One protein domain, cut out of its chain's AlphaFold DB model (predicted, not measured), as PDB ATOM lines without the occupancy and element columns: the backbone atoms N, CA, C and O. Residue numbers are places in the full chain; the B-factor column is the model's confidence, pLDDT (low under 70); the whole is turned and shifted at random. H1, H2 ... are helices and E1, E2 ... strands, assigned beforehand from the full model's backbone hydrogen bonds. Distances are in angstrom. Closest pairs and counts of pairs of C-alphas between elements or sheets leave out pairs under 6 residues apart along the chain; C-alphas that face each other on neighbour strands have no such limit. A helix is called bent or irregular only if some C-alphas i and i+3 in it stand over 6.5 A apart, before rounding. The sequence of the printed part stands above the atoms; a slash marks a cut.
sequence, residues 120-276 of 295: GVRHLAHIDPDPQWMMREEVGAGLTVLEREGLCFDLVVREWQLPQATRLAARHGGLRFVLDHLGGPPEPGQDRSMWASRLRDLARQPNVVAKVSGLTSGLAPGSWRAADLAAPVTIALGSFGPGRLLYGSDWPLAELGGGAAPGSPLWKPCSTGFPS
ATOM      1  N   GLY A 120     -18.180 -36.902 -48.917       94.25
ATOM      2  CA  GLY A 120     -18.494 -35.546 -48.516       94.25
ATOM      3  C   GLY A 120     -17.280 -34.716 -48.154       94.25
ATOM      4  O   GLY A 120     -16.174 -35.227 -47.931       94.25
ATOM      5  N   VAL A 121     -17.525 -33.416 -48.079       96.00
ATOM      6  CA  VAL A 121     -16.546 -32.391 -47.736       96.00
ATOM      7  C   VAL A 121     -17.016 -31.649 -46.493       96.00
ATOM      8  O   VAL A 121     -18.206 -31.430 -46.283       96.00
ATOM      9  N   ARG A 122     -16.057 -31.259 -45.655       96.56
ATOM     10  CA  ARG A 122     -16.309 -30.529 -44.416       96.56
ATOM     11  C   ARG A 122     -15.315 -29.394 -44.239       96.56
ATOM     12  O   ARG A 122     -14.101 -29.648 -44.245       96.56
ATOM     13  N   HIS A 123     -15.844 -28.199 -43.983       96.38
ATOM     14  CA  HIS A 123     -15.104 -27.019 -43.526       96.38
ATOM     15  C   HIS A 123     -15.493 -26.667 -42.086       96.38
ATOM     16  O   HIS A 123     -16.653 -26.812 -41.702       96.38
ATOM     17  N   LEU A 124     -14.538 -26.216 -41.270       96.38
ATOM     18  CA  LEU A 124     -14.768 -25.906 -39.854       96.38
ATOM     19  C   LEU A 124     -15.234 -24.450 -39.676       96.38
ATOM     20  O   LEU A 124     -14.559 -23.650 -39.039       96.38
ATOM     21  N   ALA A 125     -16.408 -24.120 -40.224       96.38
ATOM     22  CA  ALA A 125     -16.947 -22.754 -40.239       96.38
ATOM     23  C   ALA A 125     -17.106 -22.123 -38.840       96.38
ATOM     24  O   ALA A 125     -17.059 -20.907 -38.689       96.38
ATOM     25  N   HIS A 126     -17.278 -22.937 -37.799       95.00
ATOM     26  CA  HIS A 126     -17.410 -22.479 -36.416       95.00
ATOM     27  C   HIS A 126     -16.138 -21.879 -35.789       95.00
ATOM     28  O   HIS A 126     -16.241 -21.237 -34.744       95.00
ATOM     29  N   ILE A 127     -14.962 -22.136 -36.367       95.38
ATOM     30  CA  ILE A 127     -13.677 -21.539 -35.959       95.38
ATOM     31  C   ILE A 127     -13.019 -20.764 -37.105       95.38
ATOM     32  O   ILE A 127     -11.855 -20.383 -36.995       95.38
ATOM     33  N   ASP A 128     -13.734 -20.562 -38.212       97.25
ATOM     34  CA  ASP A 128     -13.218 -19.748 -39.302       97.25
ATOM     35  C   ASP A 128     -13.058 -18.296 -38.817       97.25
ATOM     36  O   ASP A 128     -13.960 -17.782 -38.142       97.25
ATOM     37  N   PRO A 129     -11.923 -17.634 -39.101       96.62
ATOM     38  CA  PRO A 129     -11.735 -16.236 -38.731       96.62
ATOM     39  C   PRO A 129     -12.727 -15.291 -39.425       96.62
ATOM     40  O   PRO A 129     -12.980 -14.210 -38.897       96.62
ATOM     41  N   ASP A 130     -13.286 -15.671 -40.578       96.75
ATOM     42  CA  ASP A 130     -14.330 -14.916 -41.263       96.75
ATOM     43  C   ASP A 130     -15.729 -15.382 -40.799       96.75
ATOM     44  O   ASP A 130     -16.203 -16.459 -41.187       96.75
ATOM     45  N   PRO A 131     -16.463 -14.569 -40.010       94.38
ATOM     46  CA  PRO A 131     -17.787 -14.941 -39.521       94.38
ATOM     47  C   PRO A 131     -18.845 -15.040 -40.633       94.38
ATOM     48  O   PRO A 131     -19.935 -15.565 -40.382       94.38
ATOM     49  N   GLN A 132     -18.552 -14.521 -41.831       96.25
ATOM     50  CA  GLN A 132     -19.392 -14.584 -43.026       96.25
ATOM     51  C   GLN A 132     -18.838 -15.541 -44.086       96.25
ATOM     52  O   GLN A 132     -19.358 -15.551 -45.202       96.25
ATOM     53  N   TRP A 133     -17.863 -16.397 -43.750       97.50
ATOM     54  CA  TRP A 133     -17.240 -17.327 -44.700       97.50
ATOM     55  C   TRP A 133     -18.271 -18.099 -45.538       97.50
ATOM     56  O   TRP A 133     -18.163 -18.159 -46.759       97.50
ATOM     57  N   MET A 134     -19.334 -18.618 -44.906       96.88
ATOM     58  CA  MET A 134     -20.391 -19.376 -45.597       96.88
ATOM     59  C   MET A 134     -21.175 -18.548 -46.623       96.88
ATOM     60  O   MET A 134     -21.799 -19.117 -47.512       96.88
ATOM     61  N   MET A 135     -21.202 -17.222 -46.485       96.88
ATOM     62  CA  MET A 135     -21.953 -16.314 -47.356       96.88
ATOM     63  C   MET A 135     -21.141 -15.816 -48.552       96.88
ATOM     64  O   MET A 135     -21.702 -15.132 -49.406       96.88
ATOM     65  N   ARG A 136     -19.856 -16.176 -48.641       97.69
ATOM     66  CA  ARG A 136     -18.991 -15.825 -49.768       97.69
ATOM     67  C   ARG A 136     -19.442 -16.494 -51.062       97.69
ATOM     68  O   ARG A 136     -19.833 -17.664 -51.074       97.69
ATOM     69  N   GLU A 137     -19.310 -15.774 -52.170       96.88
ATOM     70  CA  GLU A 137     -19.675 -16.284 -53.496       96.88
ATOM     71  C   GLU A 137     -18.825 -17.494 -53.897       96.88
ATOM     72  O   GLU A 137     -19.360 -18.470 -54.426       96.88
ATOM     73  N   GLU A 138     -17.529 -17.498 -53.562       97.44
ATOM     74  CA  GLU A 138     -16.639 -18.620 -53.887       97.44
ATOM     75  C   GLU A 138     -17.039 -19.907 -53.154       97.44
ATOM     76  O   GLU A 138     -16.907 -21.007 -53.696       97.44
ATOM     77  N   VAL A 139     -17.568 -19.780 -51.932       97.25
ATOM     78  CA  VAL A 139     -18.095 -20.922 -51.177       97.25
ATOM     79  C   VAL A 139     -19.341 -21.463 -51.870       97.25
ATOM     80  O   VAL A 139     -19.417 -22.666 -52.114       97.25
ATOM     81  N   GLY A 140     -20.270 -20.595 -52.282       97.44
ATOM     82  CA  GLY A 140     -21.435 -21.000 -53.079       97.44
ATOM     83  C   GLY A 140     -21.057 -21.691 -54.400       97.44
ATOM     84  O   GLY A 140     -21.639 -22.717 -54.768       97.44
ATOM     85  N   ALA A 141     -20.030 -21.194 -55.093       97.44
ATOM     86  CA  ALA A 141     -19.507 -21.829 -56.301       97.44
ATOM     87  C   ALA A 141     -18.949 -23.236 -56.012       97.44
ATOM     88  O   ALA A 141     -19.270 -24.187 -56.725       97.44
ATOM     89  N   GLY A 142     -18.183 -23.400 -54.928       97.75
ATOM     90  CA  GLY A 142     -17.673 -24.702 -54.494       97.75
ATOM     91  C   GLY A 142     -18.783 -25.699 -54.144       97.75
ATOM     92  O   GLY A 142     -18.728 -26.857 -54.553       97.75
ATOM     93  N   LEU A 143     -19.833 -25.251 -53.453       97.94
ATOM     94  CA  LEU A 143     -20.990 -26.092 -53.119       97.94
ATOM     95  C   LEU A 143     -21.751 -26.555 -54.364       97.94
ATOM     96  O   LEU A 143     -22.167 -27.709 -54.430       97.94
ATOM     97  N   THR A 144     -21.849 -25.702 -55.384       97.62
ATOM     98  CA  THR A 144     -22.422 -26.079 -56.688       97.62
ATOM     99  C   THR A 144     -21.637 -27.219 -57.344       97.62
ATOM    100  O   THR A 144     -22.221 -28.084 -57.997       97.62
ATOM    101  N   VAL A 145     -20.313 -27.269 -57.162       97.38
ATOM    102  CA  VAL A 145     -19.493 -28.399 -57.628       97.38
ATOM    103  C   VAL A 145     -19.800 -29.659 -56.820       97.38
ATOM    104  O   VAL A 145     -20.023 -30.708 -57.414       97.38
ATOM    105  N   LEU A 146     -19.883 -29.569 -55.487       96.50
ATOM    106  CA  LEU A 146     -20.222 -30.728 -54.645       96.50
ATOM    107  C   LEU A 146     -21.580 -31.335 -55.012       96.50
ATOM    108  O   LEU A 146     -21.714 -32.557 -55.047       96.50
ATOM    109  N   GLU A 147     -22.558 -30.485 -55.323       95.44
ATOM    110  CA  GLU A 147     -23.885 -30.896 -55.781       95.44
ATOM    111  C   GLU A 147     -23.807 -31.712 -57.076       95.44
ATOM    112  O   GLU A 147     -24.350 -32.814 -57.147       95.44
ATOM    113  N   ARG A 148     -23.070 -31.209 -58.079       95.81
ATOM    114  CA  ARG A 148     -22.868 -31.890 -59.370       95.81
ATOM    115  C   ARG A 148     -22.158 -33.234 -59.221       95.81
ATOM    116  O   ARG A 148     -22.493 -34.178 -59.931       95.81
ATOM    117  N   GLU A 149     -21.218 -33.328 -58.284       94.19
ATOM    118  CA  GLU A 149     -20.472 -34.557 -57.987       94.19
ATOM    119  C   GLU A 149     -21.238 -35.525 -57.062       94.19
ATOM    120  O   GLU A 149     -20.761 -36.622 -56.769       94.19
ATOM    121  N   GLY A 150     -22.430 -35.148 -56.582       91.38
ATOM    122  CA  GLY A 150     -23.242 -35.977 -55.688       91.38
ATOM    123  C   GLY A 150     -22.615 -36.198 -54.305       91.38
ATOM    124  O   GLY A 150     -22.912 -37.201 -53.648       91.38
ATOM    125  N   LEU A 151     -21.745 -35.285 -53.868       95.19
ATOM    126  CA  LEU A 151     -21.120 -35.285 -52.546       95.19
ATOM    127  C   LEU A 151     -22.006 -34.547 -51.536       95.19
ATOM    128  O   LEU A 151     -22.787 -33.675 -51.905       95.19
ATOM    129  N   CYS A 152     -21.879 -34.865 -50.245       96.00
ATOM    130  CA  CYS A 152     -22.507 -34.069 -49.189       96.00
ATOM    131  C   CYS A 152     -21.574 -32.977 -48.650       96.00
ATOM    132  O   CYS A 152     -20.347 -33.064 -48.769       96.00
ATOM    133  N   PHE A 153     -22.167 -31.968 -48.013       98.19
ATOM    134  CA  PHE A 153     -21.432 -30.965 -47.252       98.19
ATOM    135  C   PHE A 153     -21.845 -30.977 -45.780       98.19
ATOM    136  O   PHE A 153     -23.024 -30.834 -45.445       98.19
ATOM    137  N   ASP A 154     -20.866 -31.134 -44.896       98.19
ATOM    138  CA  ASP A 154     -21.093 -31.169 -43.455       98.19
ATOM    139  C   ASP A 154     -20.972 -29.751 -42.868       98.19
ATOM    140  O   ASP A 154     -19.923 -29.105 -42.944       98.19
ATOM    141  N   LEU A 155     -22.066 -29.270 -42.274       98.19
ATOM    142  CA  LEU A 155     -22.203 -27.957 -41.651       98.19
ATOM    143  C   LEU A 155     -21.731 -28.023 -40.192       98.19
ATOM    144  O   LEU A 155     -22.510 -28.354 -39.296       98.19
ATOM    145  N   VAL A 156     -20.464 -27.680 -39.944       96.94
ATOM    146  CA  VAL A 156     -19.910 -27.559 -38.581       96.94
ATOM    147  C   VAL A 156     -19.949 -26.105 -38.131       96.94
ATOM    148  O   VAL A 156     -19.021 -25.335 -38.391       96.94
ATOM    149  N   VAL A 157     -21.035 -25.739 -37.458       97.19
ATOM    150  CA  VAL A 157     -21.400 -24.350 -37.148       97.19
ATOM    151  C   VAL A 157     -21.655 -24.138 -35.652       97.19
ATOM    152  O   VAL A 157     -21.736 -25.092 -34.878       97.19
ATOM    153  N   ARG A 158     -21.768 -22.874 -35.238       95.00
ATOM    154  CA  ARG A 158     -22.352 -22.465 -33.948       95.00
ATOM    155  C   ARG A 158     -23.817 -22.069 -34.107       95.00
ATOM    156  O   ARG A 158     -24.268 -21.780 -35.214       95.00
ATOM    157  N   GLU A 159     -24.528 -21.938 -32.988       94.62
ATOM    158  CA  GLU A 159     -25.930 -21.512 -32.967       94.62
ATOM    159  C   GLU A 159     -26.184 -20.243 -33.801       94.62
ATOM    160  O   GLU A 159     -27.109 -20.195 -34.614       94.62
ATOM    161  N   TRP A 160     -25.352 -19.212 -33.636       95.56
ATOM    162  CA  TRP A 160     -25.514 -17.927 -34.326       95.56
ATOM    163  C   TRP A 160     -25.308 -18.015 -35.847       95.56
ATOM    164  O   TRP A 160     -25.747 -17.131 -36.582       95.56
ATOM    165  N   GLN A 161     -24.684 -19.091 -36.331       98.12
ATOM    166  CA  GLN A 161     -24.460 -19.365 -37.749       98.12
ATOM    167  C   GLN A 161     -25.593 -20.188 -38.386       98.12
ATOM    168  O   GLN A 161     -25.651 -20.268 -39.613       98.12
ATOM    169  N   LEU A 162     -26.525 -20.755 -37.608       98.56
ATOM    170  CA  LEU A 162     -27.667 -21.511 -38.143       98.56
ATOM    171  C   LEU A 162     -28.483 -20.734 -39.198       98.56
ATOM    172  O   LEU A 162     -28.804 -21.326 -40.225       98.56
ATOM    173  N   PRO A 163     -28.749 -19.416 -39.061       98.56
ATOM    174  CA  PRO A 163     -29.416 -18.656 -40.119       98.56
ATOM    175  C   PRO A 163     -28.627 -18.606 -41.437       98.56
ATOM    176  O   PRO A 163     -29.226 -18.607 -42.512       98.56
ATOM    177  N   GLN A 164     -27.288 -18.584 -41.380       98.44
ATOM    178  CA  GLN A 164     -26.448 -18.662 -42.581       98.44
ATOM    179  C   GLN A 164     -26.563 -20.045 -43.227       98.44
ATOM    180  O   GLN A 164     -26.765 -20.140 -44.435       98.44
ATOM    181  N   ALA A 165     -26.515 -21.106 -42.416       98.44
ATOM    182  CA  ALA A 165     -26.706 -22.477 -42.879       98.44
ATOM    183  C   ALA A 165     -28.074 -22.675 -43.557       98.44
ATOM    184  O   ALA A 165     -28.143 -23.292 -44.615       98.44
ATOM    185  N   THR A 166     -29.147 -22.088 -43.014       98.75
ATOM    186  CA  THR A 166     -30.484 -22.130 -43.629       98.75
ATOM    187  C   THR A 166     -30.497 -21.466 -45.002       98.75
ATOM    188  O   THR A 166     -31.015 -22.044 -45.955       98.75
ATOM    189  N   ARG A 167     -29.895 -20.275 -45.138       98.44
ATOM    190  CA  ARG A 167     -29.799 -19.580 -46.434       98.44
ATOM    191  C   ARG A 167     -29.001 -20.381 -47.456       98.44
ATOM    192  O   ARG A 167     -29.388 -20.446 -48.617       98.44
ATOM    193  N   LEU A 168     -27.903 -20.988 -47.022       97.56
ATOM    194  CA  LEU A 168     -27.043 -21.815 -47.860       97.56
ATOM    195  C   LEU A 168     -27.780 -23.074 -48.350       97.56
ATOM    196  O   LEU A 168     -27.779 -23.361 -49.544       97.56
ATOM    197  N   ALA A 169     -28.481 -23.767 -47.447       98.31
ATOM    198  CA  ALA A 169     -29.284 -24.941 -47.776       98.31
ATOM    199  C   ALA A 169     -30.426 -24.625 -48.749       98.31
ATOM    200  O   ALA A 169     -30.653 -25.393 -49.683       98.31
ATOM    201  N   ALA A 170     -31.086 -23.475 -48.577       98.25
ATOM    202  CA  ALA A 170     -32.130 -23.009 -49.486       98.25
ATOM    203  C   ALA A 170     -31.584 -22.651 -50.881       98.25
ATOM    204  O   ALA A 170     -32.229 -22.938 -51.886       98.25
ATOM    205  N   ARG A 171     -30.389 -22.043 -50.959       97.69
ATOM    206  CA  ARG A 171     -29.729 -21.695 -52.233       97.69
ATOM    207  C   ARG A 171     -29.263 -22.925 -53.021       97.69
ATOM    208  O   ARG A 171     -29.286 -22.890 -54.244       97.69
ATOM    209  N   HIS A 172     -28.870 -23.996 -52.331       97.38
ATOM    210  CA  HIS A 172     -28.353 -25.233 -52.929       97.38
ATOM    211  C   HIS A 172     -29.300 -26.412 -52.676       97.38
ATOM    212  O   HIS A 172     -28.942 -27.390 -52.020       97.38
ATOM    213  N   GLY A 173     -30.534 -26.309 -53.178       97.19
ATOM    214  CA  GLY A 173     -31.602 -27.277 -52.903       97.19
ATOM    215  C   GLY A 173     -31.308 -28.722 -53.334       97.19
ATOM    216  O   GLY A 173     -31.867 -29.647 -52.743       97.19
ATOM    217  N   GLY A 174     -30.428 -28.944 -54.320       95.62
ATOM    218  CA  GLY A 174     -30.011 -30.291 -54.728       95.62
ATOM    219  C   GLY A 174     -28.802 -30.838 -53.963       95.62
ATOM    220  O   GLY A 174     -28.568 -32.048 -53.990       95.62
ATOM    221  N   LEU A 175     -28.065 -29.998 -53.225       97.56
ATOM    222  CA  LEU A 175     -26.961 -30.439 -52.374       97.56
ATOM    223  C   LEU A 175     -27.489 -30.983 -51.047       97.56
ATOM    224  O   LEU A 175     -28.297 -30.346 -50.370       97.56
ATOM    225  N   ARG A 176     -26.981 -32.145 -50.629       97.75
ATOM    226  CA  ARG A 176     -27.272 -32.695 -49.305       97.75
ATOM    227  C   ARG A 176     -26.366 -32.082 -48.248       97.75
ATOM    228  O   ARG A 176     -25.145 -32.242 -48.296       97.75
ATOM    229  N   PHE A 177     -26.991 -31.492 -47.239       98.56
ATOM    230  CA  PHE A 177     -26.307 -30.944 -46.081       98.56
ATOM    231  C   PHE A 177     -26.474 -31.834 -44.858       98.56
ATOM    232  O   PHE A 177     -27.550 -32.385 -44.608       98.56
ATOM    233  N   VAL A 178     -25.410 -31.933 -44.068       98.50
ATOM    234  CA  VAL A 178     -25.415 -32.650 -42.794       98.50
ATOM    235  C   VAL A 178     -25.032 -31.684 -41.682       98.50
ATOM    236  O   VAL A 178     -23.887 -31.258 -41.601       98.50
ATOM    237  N   LEU A 179     -25.984 -31.311 -40.832       98.62
ATOM    238  CA  LEU A 179     -25.722 -30.484 -39.658       98.62
ATOM    239  C   LEU A 179     -24.974 -31.301 -38.601       98.62
ATOM    240  O   LEU A 179     -25.542 -32.228 -38.018       98.62
ATOM    241  N   ASP A 180     -23.720 -30.945 -38.336       97.69
ATOM    242  CA  ASP A 180     -22.917 -31.578 -37.291       97.69
ATOM    243  C   ASP A 180     -23.367 -31.090 -35.903       97.69
ATOM    244  O   ASP A 180     -23.710 -29.921 -35.712       97.69
ATOM    245  N   HIS A 181     -23.370 -32.001 -34.927       96.50
ATOM    246  CA  HIS A 181     -23.575 -31.718 -33.498       96.50
ATOM    247  C   HIS A 181     -24.819 -30.881 -33.167       96.50
ATOM    248  O   HIS A 181     -24.802 -30.050 -32.259       96.50
ATOM    249  N   LEU A 182     -25.892 -31.055 -33.946       97.50
ATOM    250  CA  LEU A 182     -27.123 -30.260 -33.858       97.50
ATOM    251  C   LEU A 182     -26.893 -28.733 -33.923       97.50
ATOM    252  O   LEU A 182     -27.677 -27.954 -33.379       97.50
ATOM    253  N   GLY A 183     -25.813 -28.293 -34.576       96.50
ATOM    254  CA  GLY A 183     -25.455 -26.881 -34.699       96.50
ATOM    255  C   GLY A 183     -24.925 -26.241 -33.417       96.50
ATOM    256  O   GLY A 183     -24.964 -25.018 -33.305       96.50
ATOM    257  N   GLY A 184     -24.455 -27.049 -32.459       94.50
ATOM    258  CA  GLY A 184     -23.903 -26.573 -31.192       94.50
ATOM    259  C   GLY A 184     -24.983 -25.997 -30.273       94.50
ATOM    260  O   GLY A 184     -25.081 -24.774 -30.172       94.50
ATOM    261  N   PRO A 185     -25.810 -26.846 -29.631       94.81
ATOM    262  CA  PRO A 185     -26.794 -26.385 -28.659       94.81
ATOM    263  C   PRO A 185     -26.125 -25.675 -27.470       94.81
ATOM    264  O   PRO A 185     -25.006 -26.040 -27.104       94.81
ATOM    265  N   PRO A 186     -26.825 -24.723 -26.823       93.44
ATOM    266  CA  PRO A 186     -26.386 -24.133 -25.563       93.44
ATOM    267  C   PRO A 186     -26.149 -25.182 -24.471       93.44
ATOM    268  O   PRO A 186     -26.798 -26.241 -24.445       93.44
ATOM    269  N   GLU A 187     -25.240 -24.862 -23.553       91.25
ATOM    270  CA  GLU A 187     -24.841 -25.743 -22.456       91.25
ATOM    271  C   GLU A 187     -26.019 -26.066 -21.513       91.25
ATOM    272  O   GLU A 187     -27.028 -25.346 -21.474       91.25
ATOM    273  N   PRO A 188     -25.932 -27.156 -20.726       89.06
ATOM    274  CA  PRO A 188     -26.865 -27.420 -19.634       89.06
ATOM    275  C   PRO A 188     -27.128 -26.177 -18.769       89.06
ATOM    276  O   PRO A 188     -26.207 -25.479 -18.364       89.06
ATOM    277  N   GLY A 189     -28.405 -25.883 -18.505       87.25
ATOM    278  CA  GLY A 189     -28.826 -24.704 -17.738       87.25
ATOM    279  C   GLY A 189     -28.945 -23.387 -18.520       87.25
ATOM    280  O   GLY A 189     -29.550 -22.454 -18.000       87.25
ATOM    281  N   GLN A 190     -28.448 -23.296 -19.758       91.75
ATOM    282  CA  GLN A 190     -28.624 -22.100 -20.594       91.75
ATOM    283  C   GLN A 190     -29.972 -22.095 -21.334       91.75
ATOM    284  O   GLN A 190     -30.571 -23.152 -21.583       91.75
ATOM    285  N   ASP A 191     -30.443 -20.897 -21.705       94.31
ATOM    286  CA  ASP A 191     -31.625 -20.748 -22.557       94.31
ATOM    287  C   ASP A 191     -31.361 -21.340 -23.946       94.31
ATOM    288  O   ASP A 191     -30.330 -21.098 -24.569       94.31
ATOM    289  N   ARG A 192     -32.321 -22.126 -24.432       94.81
ATOM    290  CA  ARG A 192     -32.278 -22.820 -25.724       94.81
ATOM    291  C   ARG A 192     -33.334 -22.325 -26.695       94.81
ATOM    292  O   ARG A 192     -33.400 -22.846 -27.806       94.81
ATOM    293  N   SER A 193     -34.164 -21.363 -26.297       96.75
ATOM    294  CA  SER A 193     -35.285 -20.866 -27.095       96.75
ATOM    295  C   SER A 193     -34.838 -20.452 -28.503       96.75
ATOM    296  O   SER A 193     -35.436 -20.865 -29.504       96.75
ATOM    297  N   MET A 194     -33.722 -19.723 -28.586       97.56
ATOM    298  CA  MET A 194     -33.230 -19.188 -29.845       97.56
ATOM    299  C   MET A 194     -32.556 -20.228 -30.728       97.56
ATOM    300  O   MET A 194     -32.909 -20.356 -31.906       97.56
ATOM    301  N   TRP A 195     -31.694 -21.060 -30.147       98.19
ATOM    302  CA  TRP A 195     -31.166 -22.238 -30.824       98.19
ATOM    303  C   TRP A 195     -32.291 -23.120 -31.379       98.19
ATOM    304  O   TRP A 195     -32.276 -23.462 -32.558       98.19
ATOM    305  N   ALA A 196     -33.310 -23.428 -30.573       98.38
ATOM    306  CA  ALA A 196     -34.422 -24.284 -30.972       98.38
ATOM    307  C   ALA A 196     -35.263 -23.665 -32.098       98.38
ATOM    308  O   ALA A 196     -35.774 -24.384 -32.956       98.38
ATOM    309  N   SER A 197     -35.432 -22.339 -32.119       98.62
ATOM    310  CA  SER A 197     -36.075 -21.648 -33.243       98.62
ATOM    311  C   SER A 197     -35.257 -21.791 -34.525       98.62
ATOM    312  O   SER A 197     -35.765 -22.281 -35.530       98.62
ATOM    313  N   ARG A 198     -33.966 -21.453 -34.472       98.69
ATOM    314  CA  ARG A 198     -33.068 -21.505 -35.636       98.69
ATOM    315  C   ARG A 198     -32.879 -22.925 -36.164       98.69
ATOM    316  O   ARG A 198     -32.822 -23.132 -37.374       98.69
ATOM    317  N   LEU A 199     -32.820 -23.910 -35.266       98.75
ATOM    318  CA  LEU A 199     -32.754 -25.324 -35.617       98.75
ATOM    319  C   LEU A 199     -34.012 -25.759 -36.374       98.75
ATOM    320  O   LEU A 199     -33.897 -26.435 -37.394       98.75
ATOM    321  N   ARG A 200     -35.203 -25.352 -35.908       98.75
ATOM    322  CA  ARG A 200     -36.470 -25.632 -36.599       98.75
ATOM    323  C   ARG A 200     -36.501 -25.003 -37.984       98.75
ATOM    324  O   ARG A 200     -36.909 -25.672 -38.926       98.75
ATOM    325  N   ASP A 201     -36.029 -23.768 -38.127       98.75
ATOM    326  CA  ASP A 201     -35.981 -23.093 -39.428       98.75
ATOM    327  C   ASP A 201     -35.054 -23.807 -40.414       98.75
ATOM    328  O   ASP A 201     -35.423 -24.009 -41.572       98.75
ATOM    329  N   LEU A 202     -33.887 -24.266 -39.954       98.81
ATOM    330  CA  LEU A 202     -33.000 -25.100 -40.763       98.81
ATOM    331  C   LEU A 202     -33.645 -26.454 -41.098       98.81
ATOM    332  O   LEU A 202     -33.553 -26.919 -42.230       98.81
ATOM    333  N   ALA A 203     -34.345 -27.074 -40.146       98.62
ATOM    334  CA  ALA A 203     -35.009 -28.361 -40.343       98.62
ATOM    335  C   ALA A 203     -36.152 -28.313 -41.375       98.62
ATOM    336  O   ALA A 203     -36.504 -29.357 -41.935       98.62
ATOM    337  N   ARG A 204     -36.711 -27.132 -41.680       98.56
ATOM    338  CA  ARG A 204     -37.677 -26.959 -42.784       98.56
ATOM    339  C   ARG A 204     -37.050 -27.200 -44.158       98.56
ATOM    340  O   ARG A 204     -37.781 -27.490 -45.098       98.56
ATOM    341  N   GLN A 205     -35.724 -27.118 -44.282       98.69
ATOM    342  CA  GLN A 205     -35.025 -27.408 -45.530       98.69
ATOM    343  C   GLN A 205     -34.974 -28.934 -45.757       98.69
ATOM    344  O   GLN A 205     -34.390 -29.662 -44.946       98.69
ATOM    345  N   PRO A 206     -35.591 -29.465 -46.831       97.62
ATOM    346  CA  PRO A 206     -35.732 -30.911 -47.030       97.62
ATOM    347  C   PRO A 206     -34.404 -31.610 -47.357       97.62
ATOM    348  O   PRO A 206     -34.259 -32.809 -47.124       97.62
ATOM    349  N   ASN A 207     -33.421 -30.863 -47.862       98.31
ATOM    350  CA  ASN A 207     -32.077 -31.328 -48.196       98.31
ATOM    351  C   ASN A 207     -31.109 -31.354 -46.995       98.31
ATOM    352  O   ASN A 207     -29.943 -31.721 -47.165       98.31
ATOM    353  N   VAL A 208     -31.578 -31.013 -45.789       98.69
ATOM    354  CA  VAL A 208     -30.778 -31.027 -44.557       98.69
ATOM    355  C   VAL A 208     -31.164 -32.208 -43.664       98.69
ATOM    356  O   VAL A 208     -32.338 -32.435 -43.358       98.69
ATOM    357  N   VAL A 209     -30.147 -32.931 -43.204       98.50
ATOM    358  CA  VAL A 209     -30.219 -33.900 -42.098       98.50
ATOM    359  C   VAL A 209     -29.326 -33.429 -40.950       98.50
ATOM    360  O   VAL A 209     -28.459 -32.584 -41.163       98.50
ATOM    361  N   ALA A 210     -29.490 -33.969 -39.743       98.00
ATOM    362  CA  ALA A 210     -28.665 -33.588 -38.593       98.00
ATOM    363  C   ALA A 210     -28.060 -34.797 -37.873       98.00
ATOM    364  O   ALA A 210     -28.668 -35.864 -37.797       98.00
ATOM    365  N   LYS A 211     -26.858 -34.625 -37.320       97.12
ATOM    366  CA  LYS A 211     -26.196 -35.618 -36.471       97.12
ATOM    367  C   LYS A 211     -26.422 -35.309 -34.997       97.12
ATOM    368  O   LYS A 211     -26.089 -34.229 -34.514       97.12
ATOM    369  N   VAL A 212     -26.908 -36.312 -34.277       95.25
ATOM    370  CA  VAL A 212     -26.821 -36.421 -32.825       95.25
ATOM    371  C   VAL A 212     -25.424 -36.944 -32.497       95.25
ATOM    372  O   VAL A 212     -25.166 -38.149 -32.529       95.25
ATOM    373  N   SER A 213     -24.504 -36.013 -32.268       92.62
ATOM    374  CA  SER A 213     -23.089 -36.270 -31.987       92.62
ATOM    375  C   SER A 213     -22.474 -35.101 -31.217       92.62
ATOM    376  O   SER A 213     -23.008 -33.998 -31.259       92.62
ATOM    377  N   GLY A 214     -21.345 -35.308 -30.536       91.12
ATOM    378  CA  GLY A 214     -20.521 -34.226 -29.965       91.12
ATOM    379  C   GLY A 214     -21.195 -33.322 -28.927       91.12
ATOM    380  O   GLY A 214     -20.692 -32.242 -28.638       91.12
ATOM    381  N   LEU A 215     -22.321 -33.750 -28.343       91.12
ATOM    382  CA  LEU A 215     -23.074 -32.949 -27.365       91.12
ATOM    383  C   LEU A 215     -22.328 -32.762 -26.036       91.12
ATOM    384  O   LEU A 215     -22.697 -31.904 -25.243       91.12
ATOM    385  N   THR A 216     -21.288 -33.561 -25.794       87.44
ATOM    386  CA  THR A 216     -20.439 -33.483 -24.601       87.44
ATOM    387  C   THR A 216     -19.106 -32.798 -24.871       87.44
ATOM    388  O   THR A 216     -18.454 -32.393 -23.923       87.44
ATOM    389  N   SER A 217     -18.674 -32.656 -26.129       82.19
ATOM    390  CA  SER A 217     -17.280 -32.332 -26.488       82.19
ATOM    391  C   SER A 217     -16.811 -30.940 -26.039       82.19
ATOM    392  O   SER A 217     -15.611 -30.692 -25.989       82.19
ATOM    393  N   GLY A 218     -17.740 -30.035 -25.713       82.19
ATOM    394  CA  GLY A 218     -17.452 -28.715 -25.133       82.19
ATOM    395  C   GLY A 218     -17.735 -28.598 -23.633       82.19
ATOM    396  O   GLY A 218     -17.537 -27.527 -23.074       82.19
ATOM    397  N   LEU A 219     -18.217 -29.662 -22.986       86.19
ATOM    398  CA  LEU A 219     -18.588 -29.659 -21.572       86.19
ATOM    399  C   LEU A 219     -17.430 -30.172 -20.718       86.19
ATOM    400  O   LEU A 219     -16.684 -31.055 -21.139       86.19
ATOM    401  N   ALA A 220     -17.308 -29.665 -19.493       85.06
ATOM    402  CA  ALA A 220     -16.333 -30.199 -18.552       85.06
ATOM    403  C   ALA A 220     -16.714 -31.642 -18.143       85.06
ATOM    404  O   ALA A 220     -17.894 -31.938 -17.915       85.06
ATOM    405  N   PRO A 221     -15.747 -32.570 -18.011       83.75
ATOM    406  CA  PRO A 221     -16.026 -33.904 -17.493       83.75
ATOM    407  C   PRO A 221     -16.763 -33.853 -16.148       83.75
ATOM    408  O   PRO A 221     -16.349 -33.157 -15.224       83.75
ATOM    409  N   GLY A 222     -17.873 -34.590 -16.042       83.25
ATOM    410  CA  GLY A 222     -18.703 -34.631 -14.832       83.25
ATOM    411  C   GLY A 222     -19.662 -33.447 -14.649       83.25
ATOM    412  O   GLY A 222     -20.433 -33.454 -13.694       83.25
ATOM    413  N   SER A 223     -19.676 -32.461 -15.556       85.25
ATOM    414  CA  SER A 223     -20.552 -31.281 -15.456       85.25
ATOM    415  C   SER A 223     -21.939 -31.463 -16.083       85.25
ATOM    416  O   SER A 223     -22.683 -30.494 -16.213       85.25
ATOM    417  N   TRP A 224     -22.285 -32.673 -16.526       86.81
ATOM    418  CA  TRP A 224     -23.530 -32.957 -17.238       86.81
ATOM    419  C   TRP A 224     -24.101 -34.320 -16.848       86.81
ATOM    420  O   TRP A 224     -23.387 -35.241 -16.446       86.81
ATOM    421  N   ARG A 225     -25.417 -34.456 -16.993       85.06
ATOM    422  CA  ARG A 225     -26.177 -35.692 -16.797       85.06
ATOM    423  C   ARG A 225     -26.806 -36.108 -18.120       85.06
ATOM    424  O   ARG A 225     -27.077 -35.281 -18.985       85.06
ATOM    425  N   ALA A 226     -27.126 -37.391 -18.266       80.69
ATOM    426  CA  ALA A 226     -27.800 -37.887 -19.470       80.69
ATOM    427  C   ALA A 226     -29.112 -37.129 -19.784       80.69
ATOM    428  O   ALA A 226     -29.422 -36.893 -20.949       80.69
ATOM    429  N   ALA A 227     -29.844 -36.692 -18.752       79.81
ATOM    430  CA  ALA A 227     -31.054 -35.882 -18.900       79.81
ATOM    431  C   ALA A 227     -30.789 -34.515 -19.565       79.81
ATOM    432  O   ALA A 227     -31.613 -34.056 -20.353       79.81
ATOM    433  N   ASP A 228     -29.624 -33.905 -19.326       83.50
ATOM    434  CA  ASP A 228     -29.261 -32.615 -19.923       83.50
ATOM    435  C   ASP A 228     -29.046 -32.727 -21.438       83.50
ATOM    436  O   ASP A 228     -29.306 -31.784 -22.187       83.50
ATOM    437  N   LEU A 229     -28.617 -33.907 -21.898       86.12
ATOM    438  CA  LEU A 229     -28.438 -34.221 -23.314       86.12
ATOM    439  C   LEU A 229     -29.748 -34.654 -23.987       86.12
ATOM    440  O   LEU A 229     -29.886 -34.527 -25.203       86.12
ATOM    441  N   ALA A 230     -30.735 -35.130 -23.221       89.19
ATOM    442  CA  ALA A 230     -32.027 -35.552 -23.758       89.19
ATOM    443  C   ALA A 230     -32.837 -34.374 -24.328       89.19
ATOM    444  O   ALA A 230     -33.532 -34.537 -25.333       89.19
ATOM    445  N   ALA A 231     -32.727 -33.180 -23.736       91.06
ATOM    446  CA  ALA A 231     -33.445 -31.986 -24.186       91.06
ATOM    447  C   ALA A 231     -33.102 -31.564 -25.633       91.06
ATOM    448  O   ALA A 231     -34.021 -31.501 -26.459       91.06
ATOM    449  N   PRO A 232     -31.826 -31.326 -26.011       94.12
ATOM    450  CA  PRO A 232     -31.490 -30.983 -27.393       94.12
ATOM    451  C   PRO A 232     -31.825 -32.113 -28.378       94.12
ATOM    452  O   PRO A 232     -32.263 -31.839 -29.495       94.12
ATOM    453  N   VAL A 233     -31.706 -33.379 -27.963       95.12
ATOM    454  CA  VAL A 233     -32.102 -34.530 -28.791       95.12
ATOM    455  C   VAL A 233     -33.611 -34.553 -29.039       95.12
ATOM    456  O   VAL A 233     -34.036 -34.770 -30.170       95.12
ATOM    457  N   THR A 234     -34.425 -34.272 -28.020       95.56
ATOM    458  CA  THR A 234     -35.893 -34.219 -28.134       95.56
ATOM    459  C   THR A 234     -36.331 -33.106 -29.082       95.56
ATOM    460  O   THR A 234     -37.161 -33.327 -29.963       95.56
ATOM    461  N   ILE A 235     -35.721 -31.923 -28.967       96.81
ATOM    462  CA  ILE A 235     -35.992 -30.794 -29.866       96.81
ATOM    463  C   ILE A 235     -35.595 -31.143 -31.305       96.81
ATOM    464  O   ILE A 235     -36.364 -30.889 -32.234       96.81
ATOM    465  N   ALA A 236     -34.433 -31.768 -31.506       97.25
ATOM    466  CA  ALA A 236     -34.003 -32.215 -32.827       97.25
ATOM    467  C   ALA A 236     -34.942 -33.281 -33.413       97.25
ATOM    468  O   ALA A 236     -35.271 -33.209 -34.597       97.25
ATOM    469  N   LEU A 237     -35.420 -34.225 -32.596       96.88
ATOM    470  CA  LEU A 237     -36.369 -35.257 -33.013       96.88
ATOM    471  C   LEU A 237     -37.697 -34.646 -33.467       96.88
ATOM    472  O   LEU A 237     -38.184 -35.006 -34.536       96.88
ATOM    473  N   GLY A 238     -38.232 -33.683 -32.713       97.62
ATOM    474  CA  GLY A 238     -39.437 -32.945 -33.099       97.62
ATOM    475  C   GLY A 238     -39.249 -32.042 -34.324       97.62
ATOM    476  O   GLY A 238     -40.201 -31.805 -35.058       97.62
ATOM    477  N   SER A 239     -38.027 -31.559 -34.575       98.19
ATOM    478  CA  SER A 239     -37.734 -30.642 -35.688       98.19
ATOM    479  C   SER A 239     -37.472 -31.372 -37.009       98.19
ATOM    480  O   SER A 239     -38.027 -31.017 -38.046       98.19
ATOM    481  N   PHE A 240     -36.607 -32.389 -36.993       97.62
ATOM    482  CA  PHE A 240     -36.180 -33.110 -38.197       97.62
ATOM    483  C   PHE A 240     -37.028 -34.350 -38.484       97.62
ATOM    484  O   PHE A 240     -37.149 -34.750 -39.649       97.62
ATOM    485  N   GLY A 241     -37.601 -34.951 -37.438       94.12
ATOM    486  CA  GLY A 241     -38.158 -36.296 -37.467       94.12
ATOM    487  C   GLY A 241     -37.072 -37.386 -37.446       94.12
ATOM    488  O   GLY A 241     -35.924 -37.150 -37.841       94.12
ATOM    489  N   PRO A 242     -37.414 -38.622 -37.043       92.81
ATOM    490  CA  PRO A 242     -36.447 -39.720 -36.907       92.81
ATOM    491  C   PRO A 242     -35.786 -40.136 -38.234       92.81
ATOM    492  O   PRO A 242     -34.690 -40.694 -38.233       92.81
ATOM    493  N   GLY A 243     -36.420 -39.848 -39.378       92.75
ATOM    494  CA  GLY A 243     -35.890 -40.174 -40.710       92.75
ATOM    495  C   GLY A 243     -34.755 -39.264 -41.195       92.75
ATOM    496  O   GLY A 243     -34.084 -39.608 -42.167       92.75
ATOM    497  N   ARG A 244     -34.526 -38.117 -40.538       96.62
ATOM    498  CA  ARG A 244     -33.477 -37.141 -40.897       96.62
ATOM    499  C   ARG A 244     -32.456 -36.911 -39.780       96.62
ATOM    500  O   ARG A 244     -31.678 -35.960 -39.850       96.62
ATOM    501  N   LEU A 245     -32.432 -37.792 -38.778       96.75
ATOM    502  CA  LEU A 245     -31.425 -37.793 -37.722       96.75
ATOM    503  C   LEU A 245     -30.445 -38.957 -37.872       96.75
ATOM    504  O   LEU A 245     -30.822 -40.106 -38.101       96.75
ATOM    505  N   LEU A 246     -29.171 -38.647 -37.695       93.75
ATOM    506  CA  LEU A 246     -28.056 -39.583 -37.704       93.75
ATOM    507  C   LEU A 246     -27.446 -39.665 -36.310       93.75
ATOM    508  O   LEU A 246     -27.442 -38.677 -35.584       93.75
ATOM    509  N   TYR A 247     -26.858 -40.804 -35.963       91.19
ATOM    510  CA  TYR A 247     -25.997 -40.917 -34.788       91.19
ATOM    511  C   TYR A 247     -24.524 -40.810 -35.198       91.19
ATOM    512  O   TYR A 247     -24.120 -41.364 -36.224       91.19
ATOM    513  N   GLY A 248     -23.712 -40.134 -34.384       88.12
ATOM    514  CA  GLY A 248     -22.256 -40.151 -34.496       88.12
ATOM    515  C   GLY A 248     -21.602 -40.058 -33.119       88.12
ATOM    516  O   GLY A 248     -22.053 -39.289 -32.277       88.12
ATOM    517  N   SER A 249     -20.535 -40.823 -32.880       84.06
ATOM    518  CA  SER A 249     -19.859 -40.828 -31.574       84.06
ATOM    519  C   SER A 249     -19.110 -39.531 -31.275       84.06
ATOM    520  O   SER A 249     -18.956 -39.184 -30.113       84.06
ATOM    521  N   ASP A 250     -18.638 -38.840 -32.318       88.75
ATOM    522  CA  ASP A 250     -17.673 -37.737 -32.215       88.75
ATOM    523  C   ASP A 250     -16.355 -38.133 -31.521       88.75
ATOM    524  O   ASP A 250     -15.648 -37.310 -30.951       88.75
ATOM    525  N   TRP A 251     -16.002 -39.420 -31.555       85.25
ATOM    526  CA  TRP A 251     -14.713 -39.886 -31.052       85.25
ATOM    527  C   TRP A 251     -13.564 -39.391 -31.960       85.25
ATOM    528  O   TRP A 251     -13.725 -39.406 -33.186       85.25
ATOM    529  N   PRO A 252     -12.403 -38.983 -31.411       88.25
ATOM    530  CA  PRO A 252     -12.040 -38.988 -29.988       88.25
ATOM    531  C   PRO A 252     -12.464 -37.736 -29.207       88.25
ATOM    532  O   PRO A 252     -12.329 -37.715 -27.992       88.25
ATOM    533  N   LEU A 253     -13.009 -36.701 -29.854       85.75
ATOM    534  CA  LEU A 253     -13.374 -35.437 -29.192       85.75
ATOM    535  C   LEU A 253     -14.367 -35.628 -28.041       85.75
ATOM    536  O   LEU A 253     -14.263 -34.949 -27.024       85.75
ATOM    537  N   ALA A 254     -15.280 -36.590 -28.160       81.88
ATOM    538  CA  ALA A 254     -16.220 -36.914 -27.097       81.88
ATOM    539  C   ALA A 254     -15.541 -37.334 -25.776       81.88
ATOM    540  O   ALA A 254     -16.161 -37.198 -24.720       81.88
ATOM    541  N   GLU A 255     -14.284 -37.796 -25.789       83.44
ATOM    542  CA  GLU A 255     -13.514 -38.088 -24.569       83.44
ATOM    543  C   GLU A 255     -13.221 -36.826 -23.748       83.44
ATOM    544  O   GLU A 255     -13.234 -36.896 -22.520       83.44
ATOM    545  N   LEU A 256     -13.060 -35.665 -24.399       84.19
ATOM    546  CA  LEU A 256     -12.783 -34.389 -23.725       84.19
ATOM    547  C   LEU A 256     -13.895 -33.992 -22.748       84.19
ATOM    548  O   LEU A 256     -13.618 -33.388 -21.719       84.19
ATOM    549  N   GLY A 257     -15.138 -34.378 -23.050       77.50
ATOM    550  CA  GLY A 257     -16.291 -34.172 -22.175       77.50
ATOM    551  C   GLY A 257     -16.696 -35.386 -21.346       77.50
ATOM    552  O   GLY A 257     -17.771 -35.380 -20.751       77.50
ATOM    553  N   GLY A 258     -15.904 -36.464 -21.341       76.25
ATOM    554  CA  GLY A 258     -16.232 -37.722 -20.653       76.25
ATOM    555  C   GLY A 258     -17.313 -38.575 -21.340       76.25
ATOM    556  O   GLY A 258     -17.887 -39.468 -20.719       76.25
ATOM    557  N   GLY A 259     -17.623 -38.305 -22.611       64.00
ATOM    558  CA  GLY A 259     -18.761 -38.875 -23.341       64.00
ATOM    559  C   GLY A 259     -18.507 -40.192 -24.082       64.00
ATOM    560  O   GLY A 259     -19.472 -40.877 -24.422       64.00
ATOM    561  N   ALA A 260     -17.256 -40.597 -24.314       55.41
ATOM    562  CA  ALA A 260     -16.955 -41.770 -25.143       55.41
ATOM    563  C   ALA A 260     -15.762 -42.600 -24.648       55.41
ATOM    564  O   ALA A 260     -14.802 -42.797 -25.380       55.41
ATOM    565  N   ALA A 261     -15.846 -43.161 -23.442       49.91
ATOM    566  CA  ALA A 261     -15.096 -44.385 -23.151       49.91
ATOM    567  C   ALA A 261     -15.915 -45.605 -23.628       49.91
ATOM    568  O   ALA A 261     -17.141 -45.619 -23.433       49.91
ATOM    569  N   PRO A 262     -15.296 -46.647 -24.219       42.72
ATOM    570  CA  PRO A 262     -15.946 -47.944 -24.393       42.72
ATOM    571  C   PRO A 262     -16.568 -48.394 -23.058       42.72
ATOM    572  O   PRO A 262     -15.862 -48.550 -22.068       42.72
ATOM    573  N   GLY A 263     -17.899 -48.546 -23.010       45.97
ATOM    574  CA  GLY A 263     -18.646 -48.864 -21.779       45.97
ATOM    575  C   GLY A 263     -19.449 -47.710 -21.156       45.97
ATOM    576  O   GLY A 263     -20.213 -47.957 -20.224       45.97
ATOM    577  N   SER A 264     -19.352 -46.483 -21.684       51.00
ATOM    578  CA  SER A 264     -20.153 -45.337 -21.221       51.00
ATOM    579  C   SER A 264     -21.669 -45.585 -21.350       51.00
ATOM    580  O   SER A 264     -22.124 -46.129 -22.365       51.00
ATOM    581  N   PRO A 265     -22.495 -45.141 -20.381       49.31
ATOM    582  CA  PRO A 265     -23.951 -45.257 -20.438       49.31
ATOM    583  C   PRO A 265     -24.595 -44.491 -21.605       49.31
ATOM    584  O   PRO A 265     -25.767 -44.724 -21.862       49.31
ATOM    585  N   LEU A 266     -23.871 -43.644 -22.351       50.91
ATOM    586  CA  LEU A 266     -24.369 -43.026 -23.594       50.91
ATOM    587  C   LEU A 266     -24.342 -43.962 -24.816       50.91
ATOM    588  O   LEU A 266     -25.095 -43.754 -25.766       50.91
ATOM    589  N   TRP A 267     -23.516 -45.013 -24.798       43.91
ATOM    590  CA  TRP A 267     -23.401 -45.972 -25.906       43.91
ATOM    591  C   TRP A 267     -24.663 -46.842 -26.082       43.91
ATOM    592  O   TRP A 267     -25.068 -47.158 -27.205       43.91
ATOM    593  N   LYS A 268     -25.314 -47.232 -24.977       41.88
ATOM    594  CA  LYS A 268     -26.433 -48.198 -24.978       41.88
ATOM    595  C   LYS A 268     -27.815 -47.596 -25.339       41.88
ATOM    596  O   LYS A 268     -28.551 -48.242 -26.080       41.88
ATOM    597  N   PRO A 269     -28.201 -46.386 -24.889       42.75
ATOM    598  CA  PRO A 269     -29.511 -45.804 -25.200       42.75
ATOM    599  C   PRO A 269     -29.590 -45.236 -26.624       42.75
ATOM    600  O   PRO A 269     -30.599 -45.401 -27.301       42.75
ATOM    601  N   CYS A 270     -28.512 -44.626 -27.134       42.72
ATOM    602  CA  CYS A 270     -28.506 -44.064 -28.492       42.72
ATOM    603  C   CYS A 270     -28.536 -45.133 -29.595       42.72
ATOM    604  O   CYS A 270     -28.900 -44.829 -30.723       42.72
ATOM    605  N   SER A 271     -28.187 -46.387 -29.302       41.06
ATOM    606  CA  SER A 271     -28.229 -47.478 -30.284       41.06
ATOM    607  C   SER A 271     -29.595 -48.172 -30.384       41.06
ATOM    608  O   SER A 271     -29.828 -48.896 -31.348       41.06
ATOM    609  N   THR A 272     -30.511 -47.941 -29.435       42.91
ATOM    610  CA  THR A 272     -31.810 -48.641 -29.359       42.91
ATOM    611  C   THR A 272     -32.990 -47.837 -29.918       42.91
ATOM    612  O   THR A 272     -34.002 -48.430 -30.277       42.91
ATOM    613  N   GLY A 273     -32.855 -46.511 -30.063       40.28
ATOM    614  CA  GLY A 273     -33.906 -45.621 -30.593       40.28
ATOM    615  C   GLY A 273     -33.785 -45.238 -32.075       40.28
ATOM    616  O   GLY A 273     -34.684 -44.595 -32.612       40.28
ATOM    617  N   PHE A 274     -32.693 -45.608 -32.753       38.59
ATOM    618  CA  PHE A 274     -32.497 -45.308 -34.174       38.59
ATOM    619  C   PHE A 274     -32.785 -46.549 -35.025       38.59
ATOM    620  O   PHE A 274     -32.121 -47.572 -34.849       38.59
ATOM    621  N   PRO A 275     -33.726 -46.487 -35.987       38.59
ATOM    622  CA  PRO A 275     -33.899 -47.562 -36.950       38.59
ATOM    623  C   PRO A 275     -32.571 -47.824 -37.671       38.59
ATOM    624  O   PRO A 275     -31.919 -46.897 -38.156       38.59
ATOM    625  N   SER A 276     -32.202 -49.094 -37.833       38.06
ATOM    626  CA  SER A 276     -30.999 -49.581 -38.537       38.06
ATOM    627  C   SER A 276     -30.866 -49.137 -40.012       38.06
ATOM    628  O   SER A 276     -29.933 -49.534 -40.708       38.06
TER     629      SER A 276
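AT A GLANCE: This is residues 120 to 276 of the 295 residues of the protein "Amidohydro-rel domain-containing protein" of Streptomyces sp. T1317-0309 (UniProt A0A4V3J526). A short, strongly twisted wall of five parallel strands has helices H2 and H5 over one face, with H4 between these two helices and touching both. H1 sits at one end of the longest axis, where it grazes the sheet, and H6 and H7 are off the sheet toward the other end. The printed part has 157 residues with seven named helices and five named strands, in the order E1 H1 E2 H2 E3 H3 H4 E4 H5 E5 H6 H7; the sheet's order is E1 E2 E3 E4 E5. The class is mixed, helices and strands, in two layers, helices H2 and H5 on one face of a sheet. The whole is compact, with a radius of gyration of the C-alphas of 15.5 A and spans of 43 by 35 by 28 A.

HOW THE PARTS SIT: Edge strand E1, residues 120 to 123, is parallel to E2, residues 152 to 155, with N 121 and O 152 within hydrogen-bond range at 2.9 A. H1, residues 137 to 148, only grazes the sheet, with its residues 143 to 147. E3, residues 176 to 179, is parallel to E2, with N 155 and O 178 at 2.8 A. H2, residues 159 to 171, lies over E3 at a height over the sheet of 9.6 A; it is irregular, with C-alphas 160 and 163 7.0 A apart. E4, residues 208 to 212, is parallel to E3, with N 179 and O 209 at 2.8 A, and to edge strand E5, residues 245 to 247, with N 212 and O 246 at 2.8 A. H3, residues 180 to 183, is on the same face as H2; its closest C-alphas to E4 are those of Asp 180 and Lys 211, 5.3 A apart. H4, residues 193 to 203, touches H2 at a shallow tilt of 19 degrees, the same way, closest at the C-alphas of Thr 166 and Leu 202, 4.8 A. H5, residues 226 to 240, is on the same face as H2 and touches H4 with residues 235 to 240 alone, at a steep tilt of 41 degrees, the same way; the closest C-alphas are those of Arg 200 and Ser 239, 5.2 A. H6, residues 253 to 257, and H7, residues 267 to 270, are not on the sheet and are apart. Four strand-helix-strand units, parallel neighbour strands with helices between, have right-handed crossovers: E1 H1 E2, E2 H2 E3, E3 H3 H4 E4 and E4 H5 E5. Every O i to N i+4 pair is within range in H1 and H4, against 7 of 9 in H2, 9 of 11 in H5 and 0 of 1 in H6, which has 2 of 2 O i to N i+3 pairs; H3 and H7 are too short for an i+4 pair.

IN THESE COORDINATES: E1 begins at C-alpha 120 (-18.494, -35.546, -48.516). H1 measures 17.0 A, H2 19.6 A, H4 15.2 A, E4 13.5 A and H5 21.1 A. H7 ends at C-alpha 270 (-28.506, -44.064, -28.492).

THE WHOLE: The C-alphas farthest apart are those of Glu 137 and Gly 263, 45.5 A. The printed part has no cut; the links E1 to H1 and E4 to H5 are long, 13 residues each. Mean pLDDT of the printed part is 88.5, and residues 259 to 276 are under 70.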